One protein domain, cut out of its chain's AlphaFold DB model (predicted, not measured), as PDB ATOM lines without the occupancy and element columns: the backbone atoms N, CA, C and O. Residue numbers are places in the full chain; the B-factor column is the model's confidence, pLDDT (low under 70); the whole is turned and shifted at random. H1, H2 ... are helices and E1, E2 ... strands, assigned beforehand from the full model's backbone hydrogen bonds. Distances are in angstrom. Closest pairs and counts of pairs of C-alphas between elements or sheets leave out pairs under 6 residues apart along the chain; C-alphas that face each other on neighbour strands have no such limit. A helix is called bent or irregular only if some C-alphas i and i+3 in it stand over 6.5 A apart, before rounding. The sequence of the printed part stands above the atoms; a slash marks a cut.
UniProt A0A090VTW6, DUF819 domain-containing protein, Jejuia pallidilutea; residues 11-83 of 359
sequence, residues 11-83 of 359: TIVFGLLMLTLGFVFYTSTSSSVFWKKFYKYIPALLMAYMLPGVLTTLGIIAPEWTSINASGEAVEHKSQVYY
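This is residues 11 to 83 of the 359 residues of the protein "DUF819 domain-containing protein" of Jejuia pallidilutea (UniProt A0A090VTW6). A narrow rod has two helices, H1 and H3, running opposite ways along its middle, with the short helix H2 set crosswise at one end and a two-stranded hairpin, E1 and E2, making the other end. The printed part has 73 residues, with three named helices followed by two named strands along the chain, H1 H2 H3 E1 E2; the sheet, in the order E1 - E2, is antiparallel and the class is mostly helix. The whole is only just loose, close to extended, with a radius of gyration of the C-alphas of 16.4 A and spans of 56 by 19 by 17 A.

H1, residues 11 to 28, touches H2, residues 33 to 41, with residues 27 to 28 alone; the closest C-alphas, of Thr 27 and Trp 35, are 6.1 A apart. Their lines are about perpendicular, at 78 degrees. H1 touches H3, residues 44 to 57, the closest C-alphas being those of Leu 21 and Ala 48, 5.9 A. They run opposite ways at a steep tilt of 37 degrees, only just steep. H2 and H3 meet only through their link. E1, residues 64 to 68, and E2, residues 74 to 78, form a hairpin, antiparallel at 153 degrees; N 67 and O 75 are within hydrogen-bond range at 2.9 A, and N 77 and O 65 at 2.8 A. H1 is apart from both strands. Every O i to N i+4 pair is within hydrogen-bond range in H1, against 4 of 5 in H2 and 9 of 10 in H3.

H1 begins at C-alpha 11, (-14.902, -58.042, 14.657), and is 25.7 A long from first to last C-alpha; H2 measures 13.1 A and H3 19.6 A. H3 is neither bent nor irregular, but only just: C-alphas 49 and 52 are 6.1 A apart. E1 measures 13.9 A and E2 13.4 A, ending at C-alpha 78, (-22.060, -56.930, 3.723).

The two C-alphas farthest apart, of Val 33 and Ser 71, are 56.3 A apart. The printed part has no cut and no long link; its mean pLDDT is 92.2, and no printed residue is under 70.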
ATOM      1  N   THR A  11     -15.435 -57.986  13.287       96.38
ATOM      2  CA  THR A  11     -14.902 -58.042  14.657       96.38
ATOM      3  C   THR A  11     -14.927 -56.676  15.342       96.38
ATOM      4  O   THR A  11     -15.328 -56.576  16.503       96.38
ATOM      5  N   ILE A  12     -14.546 -55.616  14.622       97.38
ATOM      6  CA  ILE A  12     -14.561 -54.237  15.124       97.38
ATOM      7  C   ILE A  12     -16.003 -53.749  15.245       97.38
ATOM      8  O   ILE A  12     -16.387 -53.222  16.289       97.38
ATOM      9  N   VAL A  13     -16.814 -53.978  14.207       96.94
ATOM     10  CA  VAL A  13     -18.237 -53.619  14.195       96.94
ATOM     11  C   VAL A  13     -18.951 -54.254  15.388       96.94
ATOM     12  O   VAL A  13     -19.596 -53.553  16.164       96.94
ATOM     13  N   PHE A  14     -18.775 -55.560  15.606       97.56
ATOM     14  CA  PHE A  14     -19.361 -56.261  16.746       97.56
ATOM     15  C   PHE A  14     -18.878 -55.696  18.086       97.56
ATOM     16  O   PHE A  14     -19.692 -55.485  18.985       97.56
ATOM     17  N   GLY A  15     -17.584 -55.382  18.217       97.81
ATOM     18  CA  GLY A  15     -17.037 -54.725  19.407       97.81
ATOM     19  C   GLY A  15     -17.716 -53.387  19.715       97.81
ATOM     20  O   GLY A  15     -18.078 -53.131  20.864       97.81
ATOM     21  N   LEU A  16     -17.966 -52.565  18.691       98.00
ATOM     22  CA  LEU A  16     -18.700 -51.303  18.828       98.00
ATOM     23  C   LEU A  16     -20.161 -51.531  19.231       98.00
ATOM     24  O   LEU A  16     -20.650 -50.861  20.138       98.00
ATOM     25  N   LEU A  17     -20.851 -52.507  18.632       97.50
ATOM     26  CA  LEU A  17     -22.222 -52.841  19.033       97.50
ATOM     27  C   LEU A  17     -22.284 -53.287  20.499       97.50
ATOM     28  O   LEU A  17     -23.113 -52.790  21.261       97.50
ATOM     29  N   MET A  18     -21.367 -54.152  20.937       98.06
ATOM     30  CA  MET A  18     -21.300 -54.585  22.334       98.06
ATOM     31  C   MET A  18     -20.964 -53.432  23.284       98.06
ATOM     32  O   MET A  18     -21.529 -53.364  24.376       98.06
ATOM     33  N   LEU A  19     -20.110 -52.495  22.862       98.00
ATOM     34  CA  LEU A  19     -19.837 -51.272  23.614       98.00
ATOM     35  C   LEU A  19     -21.101 -50.416  23.767       98.00
ATOM     36  O   LEU A  19     -21.389 -49.967  24.876       98.00
ATOM     37  N   THR A  20     -21.886 -50.228  22.697       97.56
ATOM     38  CA  THR A  20     -23.148 -49.470  22.777       97.56
ATOM     39  C   THR A  20     -24.152 -50.134  23.716       97.56
ATOM     40  O   THR A  20     -24.716 -49.460  24.574       97.56
ATOM     41  N   LEU A  21     -24.324 -51.458  23.635       97.31
ATOM     42  CA  LEU A  21     -25.206 -52.202  24.536       97.31
ATOM     43  C   LEU A  21     -24.734 -52.105  25.990       97.31
ATOM     44  O   LEU A  21     -25.528 -51.785  26.874       97.31
ATOM     45  N   GLY A  22     -23.442 -52.329  26.236       97.44
ATOM     46  CA  GLY A  22     -22.843 -52.202  27.564       97.44
ATOM     47  C   GLY A  22     -23.058 -50.810  28.152       97.44
ATOM     48  O   GLY A  22     -23.506 -50.686  29.290       97.44
ATOM     49  N   PHE A  23     -22.835 -49.763  27.353       97.50
ATOM     50  CA  PHE A  23     -23.093 -48.379  27.741       97.50
ATOM     51  C   PHE A  23     -24.566 -48.141  28.097       97.50
ATOM     52  O   PHE A  23     -24.854 -47.576  29.154       97.50
ATOM     53  N   VAL A  24     -25.507 -48.605  27.269       96.31
ATOM     54  CA  VAL A  24     -26.951 -48.436  27.505       96.31
ATOM     55  C   VAL A  24     -27.389 -49.121  28.794       96.31
ATOM     56  O   VAL A  24     -28.047 -48.505  29.630       96.31
ATOM     57  N   PHE A  25     -27.009 -50.381  29.009       94.62
ATOM     58  CA  PHE A  25     -27.432 -51.103  30.209       94.62
ATOM     59  C   PHE A  25     -26.758 -50.586  31.478       94.62
ATOM     60  O   PHE A  25     -27.422 -50.450  32.511       94.62
ATOM     61  N   TYR A  26     -25.483 -50.211  31.393       96.06
ATOM     62  CA  TYR A  26     -24.764 -49.596  32.504       96.06
ATOM     63  C   TYR A  26     -25.388 -48.256  32.919       96.06
ATOM     64  O   TYR A  26     -25.619 -48.005  34.101       96.06
ATOM     65  N   THR A  27     -25.717 -47.396  31.953       96.12
ATOM     66  CA  THR A  27     -26.324 -46.089  32.242       96.12
ATOM     67  C   THR A  27     -27.792 -46.210  32.659       96.12
ATOM     68  O   THR A  27     -28.206 -45.515  33.585       96.12
ATOM     69  N   SER A  28     -28.566 -47.137  32.083       92.75
ATOM     70  CA  SER A  28     -29.979 -47.358  32.448       92.75
ATOM     71  C   SER A  28     -30.187 -47.861  33.876       92.75
ATOM     72  O   SER A  28     -31.214 -47.577  34.489       92.75
ATOM     73  N   THR A  29     -29.197 -48.559  34.432       92.56
ATOM     74  CA  THR A  29     -29.206 -49.042  35.821       92.56
ATOM     75  C   THR A  29     -28.436 -48.121  36.771       92.56
ATOM     76  O   THR A  29     -28.356 -48.383  37.972       92.56
ATOM     77  N   SER A  30     -27.893 -47.010  36.261       92.62
ATOM     78  CA  SER A  30     -27.114 -46.062  37.049       92.62
ATOM     79  C   SER A  30     -27.965 -45.365  38.111       92.62
ATOM     80  O   SER A  30     -29.101 -44.940  37.888       92.62
ATOM     81  N   SER A  31     -27.379 -45.164  39.288       92.31
ATOM     82  CA  SER A  31     -27.988 -44.412  40.384       92.31
ATOM     83  C   SER A  31     -27.964 -42.890  40.177       92.31
ATOM     84  O   SER A  31     -28.668 -42.187  40.911       92.31
ATOM     85  N   SER A  32     -27.228 -42.393  39.173       95.50
ATOM     86  CA  SER A  32     -27.104 -40.969  38.827       95.50
ATOM     87  C   SER A  32     -28.446 -40.320  38.476       95.50
ATOM     88  O   SER A  32     -29.254 -40.872  37.727       95.50
ATOM     89  N   VAL A  33     -28.658 -39.099  38.977       94.88
ATOM     90  CA  VAL A  33     -29.882 -38.313  38.743       94.88
ATOM     91  C   VAL A  33     -30.095 -38.033  37.253       94.88
ATOM     92  O   VAL A  33     -31.225 -38.117  36.774       94.88
ATOM     93  N   PHE A  34     -29.017 -37.746  36.514       96.31
ATOM     94  CA  PHE A  34     -29.087 -37.482  35.077       96.31
ATOM     95  C   PHE A  34     -29.616 -38.697  34.309       96.31
ATOM     96  O   PHE A  34     -30.617 -38.585  33.604       96.31
ATOM     97  N   TRP A  35     -29.001 -39.869  34.502       95.19
ATOM     98  CA  TRP A  35     -29.375 -41.086  33.778       95.19
ATOM     99  C   TRP A  35     -30.775 -41.577  34.143       95.19
ATOM    100  O   TRP A  35     -31.546 -41.923  33.253       95.19
ATOM    101  N   LYS A  36     -31.164 -41.494  35.421       91.62
ATOM    102  CA  LYS A  36     -32.546 -41.771  35.844       91.62
ATOM    103  C   LYS A  36     -33.557 -40.867  35.145       91.62
ATOM    104  O   LYS A  36     -34.605 -41.338  34.714       91.62
ATOM    105  N   LYS A  37     -33.256 -39.567  35.022       90.94
ATOM    106  CA  LYS A  37     -34.129 -38.619  34.320       90.94
ATOM    107  C   LYS A  37     -34.157 -38.891  32.817       90.94
ATOM    108  O   LYS A  37     -35.228 -38.819  32.235       90.94
ATOM    109  N   PHE A  38     -33.026 -39.225  32.204       91.31
ATOM    110  CA  PHE A  38     -32.937 -39.554  30.781       91.31
ATOM    111  C   PHE A  38     -33.773 -40.795  30.433       91.31
ATOM    112  O   PHE A  38     -34.697 -40.707  29.626       91.31
ATOM    113  N   TYR A  39     -33.530 -41.918  31.120       88.44
ATOM    114  CA  TYR A  39     -34.225 -43.185  30.863       88.44
ATOM    115  C   TYR A  39     -35.696 -43.196  31.296       88.44
ATOM    116  O   TYR A  39     -36.448 -44.078  30.886       88.44
ATOM    117  N   LYS A  40     -36.138 -42.193  32.067       84.88
ATOM    118  CA  LYS A  40     -37.563 -41.938  32.315       84.88
ATOM    119  C   LYS A  40     -38.315 -41.551  31.035       84.88
ATOM    120  O   LYS A  40     -39.498 -41.850  30.932       84.88
ATOM    121  N   TYR A  41     -37.656 -40.865  30.099       80.19
ATOM    122  CA  TYR A  41     -38.272 -40.395  28.852       80.19
ATOM    123  C   TYR A  41     -37.838 -41.208  27.632       80.19
ATOM    124  O   TYR A  41     -38.629 -41.386  26.712       80.19
ATOM    125  N   ILE A  42     -36.595 -41.694  27.617       83.88
ATOM    126  CA  ILE A  42     -36.012 -42.418  26.487       83.88
ATOM    127  C   ILE A  42     -35.720 -43.857  26.930       83.88
ATOM    128  O   ILE A  42     -34.763 -44.080  27.671       83.88
ATOM    129  N   PRO A  43     -36.513 -44.853  26.504       85.62
ATOM    130  CA  PRO A  43     -36.336 -46.233  26.941       85.62
ATOM    131  C   PRO A  43     -34.990 -46.832  26.525       85.62
ATOM    132  O   PRO A  43     -34.470 -46.555  25.444       85.62
ATOM    133  N   ALA A  44     -34.461 -47.746  27.344       88.31
ATOM    134  CA  ALA A  44     -33.213 -48.451  27.043       88.31
ATOM    135  C   ALA A  44     -33.267 -49.224  25.717       88.31
ATOM    136  O   ALA A  44     -32.300 -49.205  24.959       88.31
ATOM    137  N   LEU A  45     -34.412 -49.836  25.399       85.12
ATOM    138  CA  LEU A  45     -34.613 -50.535  24.130       85.12
ATOM    139  C   LEU A  45     -34.460 -49.592  22.925       85.12
ATOM    140  O   LEU A  45     -33.798 -49.958  21.960       85.12
ATOM    141  N   LEU A  46     -34.997 -48.366  23.005       85.31
ATOM    142  CA  LEU A  46     -34.850 -47.369  21.941       85.31
ATOM    143  C   LEU A  46     -33.376 -47.016  21.735       85.31
ATOM    144  O   LEU A  46     -32.895 -47.007  20.607       85.31
ATOM    145  N   MET A  47     -32.634 -46.804  22.824       89.81
ATOM    146  CA  MET A  47     -31.199 -46.509  22.752       89.81
ATOM    147  C   MET A  47     -30.378 -47.667  22.180       89.81
ATOM    148  O   MET A  47     -29.418 -47.421  21.452       89.81
ATOM    149  N   ALA A  48     -30.760 -48.913  22.474       90.38
ATOM    150  CA  ALA A  48     -30.112 -50.101  21.922       90.38
ATOM    151  C   ALA A  48     -30.272 -50.211  20.393       90.38
ATOM    152  O   ALA A  48     -29.393 -50.765  19.740       90.38
ATOM    153  N   TYR A  49     -31.345 -49.650  19.818       86.00
ATOM    154  CA  TYR A  49     -31.502 -49.490  18.367       86.00
ATOM    155  C   TYR A  49     -30.789 -48.238  17.839       86.00
ATOM    156  O   TYR A  49     -30.070 -48.297  16.843       86.00
ATOM    157  N   MET A  50     -30.981 -47.094  18.502       87.19
ATOM    158  CA  MET A  50     -30.541 -45.800  17.986       87.19
ATOM    159  C   MET A  50     -29.027 -45.620  18.017       87.19
ATOM    160  O   MET A  50     -28.491 -45.080  17.061       87.19
ATOM    161  N   LEU A  51     -28.314 -46.044  19.068       93.69
ATOM    162  CA  LEU A  51     -26.865 -45.808  19.138       93.69
ATOM    163  C   LEU A  51     -26.093 -46.495  17.999       93.69
ATOM    164  O   LEU A  51     -25.295 -45.811  17.360       93.69
ATOM    165  N   PRO A  52     -26.341 -47.777  17.670       93.56
ATOM    166  CA  PRO A  52     -25.813 -48.373  16.445       93.56
ATOM    167  C   PRO A  52     -26.190 -47.595  15.178       93.56
ATOM    168  O   PRO A  52     -25.331 -47.376  14.332       93.56
ATOM    169  N   GLY A  53     -27.433 -47.111  15.078       89.81
ATOM    170  CA  GLY A  53     -27.878 -46.281  13.954       89.81
ATOM    171  C   GLY A  53     -27.146 -44.939  13.864       89.81
ATOM    172  O   GLY A  53     -26.834 -44.484  12.768       89.81
ATOM    173  N   VAL A  54     -26.785 -44.318  14.996       91.81
ATOM    174  CA  VAL A  54     -25.918 -43.126  15.028       91.81
ATOM    175  C   VAL A  54     -24.545 -43.469  14.454       91.81
ATOM    176  O   VAL A  54     -24.039 -42.717  13.627       91.81
ATOM    177  N   LEU A  55     -23.947 -44.601  14.845       94.94
ATOM    178  CA  LEU A  55     -22.657 -45.032  14.293       94.94
ATOM    179  C   LEU A  55     -22.735 -45.231  12.773       94.94
ATOM    180  O   LEU A  55     -21.817 -44.820  12.065       94.94
ATOM    181  N   THR A  56     -23.835 -45.802  12.278       92.25
ATOM    182  CA  THR A  56     -24.087 -45.951  10.839       92.25
ATOM    183  C   THR A  56     -24.266 -44.608  10.142       92.25
ATOM    184  O   THR A  56     -23.615 -44.340   9.137       92.25
ATOM    185  N   THR A  57     -25.082 -43.721  10.712       89.12
ATOM    186  CA  THR A  57     -25.358 -42.382  10.168       89.12
ATOM    187  C   THR A  57     -24.088 -41.523  10.098       89.12
ATOM    188  O   THR A  57     -23.914 -40.732   9.176       89.12
ATOM    189  N   LEU A  58     -23.165 -41.696  11.051       92.62
ATOM    190  CA  LEU A  58     -21.857 -41.032  11.065       92.62
ATOM    191  C   LEU A  58     -20.817 -41.697  10.141       92.62
ATOM    192  O   LEU A  58     -19.673 -41.248  10.100       92.62
ATOM    193  N   GLY A  59     -21.170 -42.779   9.436       92.75
ATOM    194  CA  GLY A  59     -20.261 -43.530   8.568       92.75
ATOM    195  C   GLY A  59     -19.176 -44.314   9.316       92.75
ATOM    196  O   GLY A  59     -18.173 -44.704   8.720       92.75
ATOM    197  N   ILE A  60     -19.336 -44.544  10.624       96.06
ATOM    198  CA  ILE A  60     -18.360 -45.279  11.447       96.06
ATOM    199  C   ILE A  60     -18.426 -46.778  11.140       96.06
ATOM    200  O   ILE A  60     -17.393 -47.431  11.008       96.06
ATOM    201  N   ILE A  61     -19.642 -47.308  11.010       95.62
ATOM    202  CA  ILE A  61     -19.940 -48.684  10.597       95.62
ATOM    203  C   ILE A  61     -20.982 -48.644   9.477       95.62
ATOM    204  O   ILE A  61     -21.636 -47.625   9.284       95.62
ATOM    205  N   ALA A  62     -21.157 -49.737   8.744       91.94
ATOM    206  CA  ALA A  62     -22.264 -49.868   7.804       91.94
ATOM    207  C   ALA A  62     -22.712 -51.331   7.726       91.94
ATOM    208  O   ALA A  62     -21.878 -52.234   7.841       91.94
ATOM    209  N   PRO A  63     -24.012 -51.589   7.515       89.31
ATOM    210  CA  PRO A  63     -24.498 -52.947   7.311       89.31
ATOM    211  C   PRO A  63     -24.044 -53.508   5.957       89.31
ATOM    212  O   PRO A  63     -23.777 -54.704   5.838       89.31
ATOM    213  N   GLU A  64     -23.962 -52.635   4.954       90.69
ATOM    214  CA  GLU A  64     -23.622 -52.901   3.562       90.69
ATOM    215  C   GLU A  64     -22.874 -51.676   3.020       90.69
ATOM    216  O   GLU A  64     -23.189 -50.543   3.388       90.69
ATOM    217  N   TRP A  65     -21.860 -51.888   2.185       92.56
ATOM    218  CA  TRP A  65     -21.102 -50.800   1.565       92.56
ATOM    219  C   TRP A  65     -20.503 -51.236   0.232       92.56
ATOM    220  O   TRP A  65     -20.340 -52.419  -0.048       92.56
ATOM    221  N   THR A  66     -20.154 -50.266  -0.603       92.12
ATOM    222  CA  THR A  66     -19.527 -50.457  -1.907       92.12
ATOM    223  C   THR A  66     -18.134 -49.842  -1.907       92.12
ATOM    224  O   THR A  66     -17.957 -48.672  -1.560       92.12
ATOM    225  N   SER A  67     -17.142 -50.611  -2.350       90.69
ATOM    226  CA  SER A  67     -15.778 -50.137  -2.612       90.69
ATOM    227  C   SER A  67     -15.467 -50.209  -4.102       90.69
ATOM    228  O   SER A  67     -15.968 -51.099  -4.781       90.69
ATOM    229  N   ILE A  68     -14.606 -49.329  -4.609       89.00
ATOM    230  CA  ILE A  68     -14.117 -49.410  -5.992       89.00
ATOM    231  C   ILE A  68     -12.784 -50.166  -5.983       89.00
ATOM    232  O   ILE A  68     -11.881 -49.794  -5.233       89.00
ATOM    233  N   ASN A  69     -12.669 -51.238  -6.771       87.31
ATOM    234  CA  ASN A  69     -11.425 -52.003  -6.889       87.31
ATOM    235  C   ASN A  69     -10.394 -51.286  -7.789       87.31
ATOM    236  O   ASN A  69     -10.686 -50.266  -8.413       87.31
ATOM    237  N   ALA A  70      -9.174 -51.826  -7.878       85.75
ATOM    238  CA  ALA A  70      -8.107 -51.252  -8.708       85.75
ATOM    239  C   ALA A  70      -8.453 -51.191 -10.214       85.75
ATOM    240  O   ALA A  70      -7.870 -50.391 -10.940       85.75
ATOM    241  N   SER A  71      -9.414 -52.004 -10.664       86.06
ATOM    242  CA  SER A  71      -9.925 -52.048 -12.040       86.06
ATOM    243  C   SER A  71     -11.072 -51.059 -12.297       86.06
ATOM    244  O   SER A  71     -11.572 -50.986 -13.415       86.06
ATOM    245  N   GLY A  72     -11.500 -50.293 -11.287       85.56
ATOM    246  CA  GLY A  72     -12.610 -49.342 -11.390       85.56
ATOM    247  C   GLY A  72     -14.004 -49.956 -11.204       85.56
ATOM    248  O   GLY A  72     -15.000 -49.253 -11.373       85.56
ATOM    249  N   GLU A  73     -14.105 -51.232 -10.834       88.12
ATOM    250  CA  GLU A  73     -15.380 -51.926 -10.637       88.12
ATOM    251  C   GLU A  73     -15.905 -51.738  -9.210       88.12
ATOM    252  O   GLU A  73     -15.144 -51.728  -8.235       88.12
ATOM    253  N   ALA A  74     -17.225 -51.611  -9.082       88.88
ATOM    254  CA  ALA A  74     -17.910 -51.554  -7.798       88.88
ATOM    255  C   ALA A  74     -18.021 -52.961  -7.189       88.88
ATOM    256  O   ALA A  74     -18.575 -53.868  -7.803       88.88
ATOM    257  N   VAL A  75     -17.515 -53.122  -5.969       91.25
ATOM    258  CA  VAL A  75     -17.614 -54.351  -5.177       91.25
ATOM    259  C   VAL A  75     -18.512 -54.082  -3.980       91.25
ATOM    260  O   VAL A  75     -18.205 -53.206  -3.168       91.25
ATOM    261  N   GLU A  76     -19.605 -54.833  -3.879       91.75
ATOM    262  CA  GLU A  76     -20.538 -54.784  -2.756       91.75
ATOM    263  C   GLU A  76     -20.067 -55.690  -1.616       91.75
ATOM    264  O   GLU A  76     -19.645 -56.829  -1.820       91.75
ATOM    265  N   HIS A  77     -20.169 -55.180  -0.395       92.06
ATOM    266  CA  HIS A  77     -19.796 -55.862   0.835       92.06
ATOM    267  C   HIS A  77     -20.951 -55.811   1.823       92.06
ATOM    268  O   HIS A  77     -21.748 -54.872   1.821       92.06
ATOM    269  N   LYS A  78     -21.014 -56.808   2.708       92.12
ATOM    270  CA  LYS A  78     -22.060 -56.930   3.723       92.12
ATOM    271  C   LYS A  78     -21.511 -57.495   5.023       92.12
ATOM    272  O   LYS A  78     -20.854 -58.537   5.018       92.12
ATOM    273  N   SER A  79     -21.860 -56.848   6.129       94.38
ATOM    274  CA  SER A  79     -21.542 -57.323   7.472       94.38
ATOM    275  C   SER A  79     -22.302 -58.611   7.806       94.38
ATOM    276  O   SER A  79     -23.516 -58.715   7.594       94.38
ATOM    277  N   GLN A  80     -21.612 -59.592   8.396       95.44
ATOM    278  CA  GLN A  80     -22.219 -60.848   8.853       95.44
ATOM    279  C   GLN A  80     -22.815 -60.752  10.261       95.44
ATOM    280  O   GLN A  80     -23.492 -61.681  10.707       95.44
ATOM    281  N   VAL A  81     -22.632 -59.631  10.965       95.38
ATOM    282  CA  VAL A  81     -23.101 -59.469  12.351       95.38
ATOM    283  C   VAL A  81     -24.613 -59.677  12.456       95.38
ATOM    284  O   VAL A  81     -25.089 -60.426  13.310       95.38
ATOM    285  N   TYR A  82     -25.377 -59.089  11.530       91.88
ATOM    286  CA  TYR A  82     -26.825 -59.287  11.477       91.88
ATOM    287  C   TYR A  82     -27.214 -60.737  11.166       91.88
ATOM    288  O   TYR A  82     -28.183 -61.263  11.721       91.88
ATOM    289  N   TYR A  83     -26.479 -61.389  10.263       93.12
ATOM    290  CA  TYR A  83     -26.741 -62.775   9.888       93.12
ATOM    291  C   TYR A  83     -26.575 -63.699  11.099       93.12
ATOM    292  O   TYR A  83     -27.483 -64.470  11.414       93.12
TER     293      TYR A  83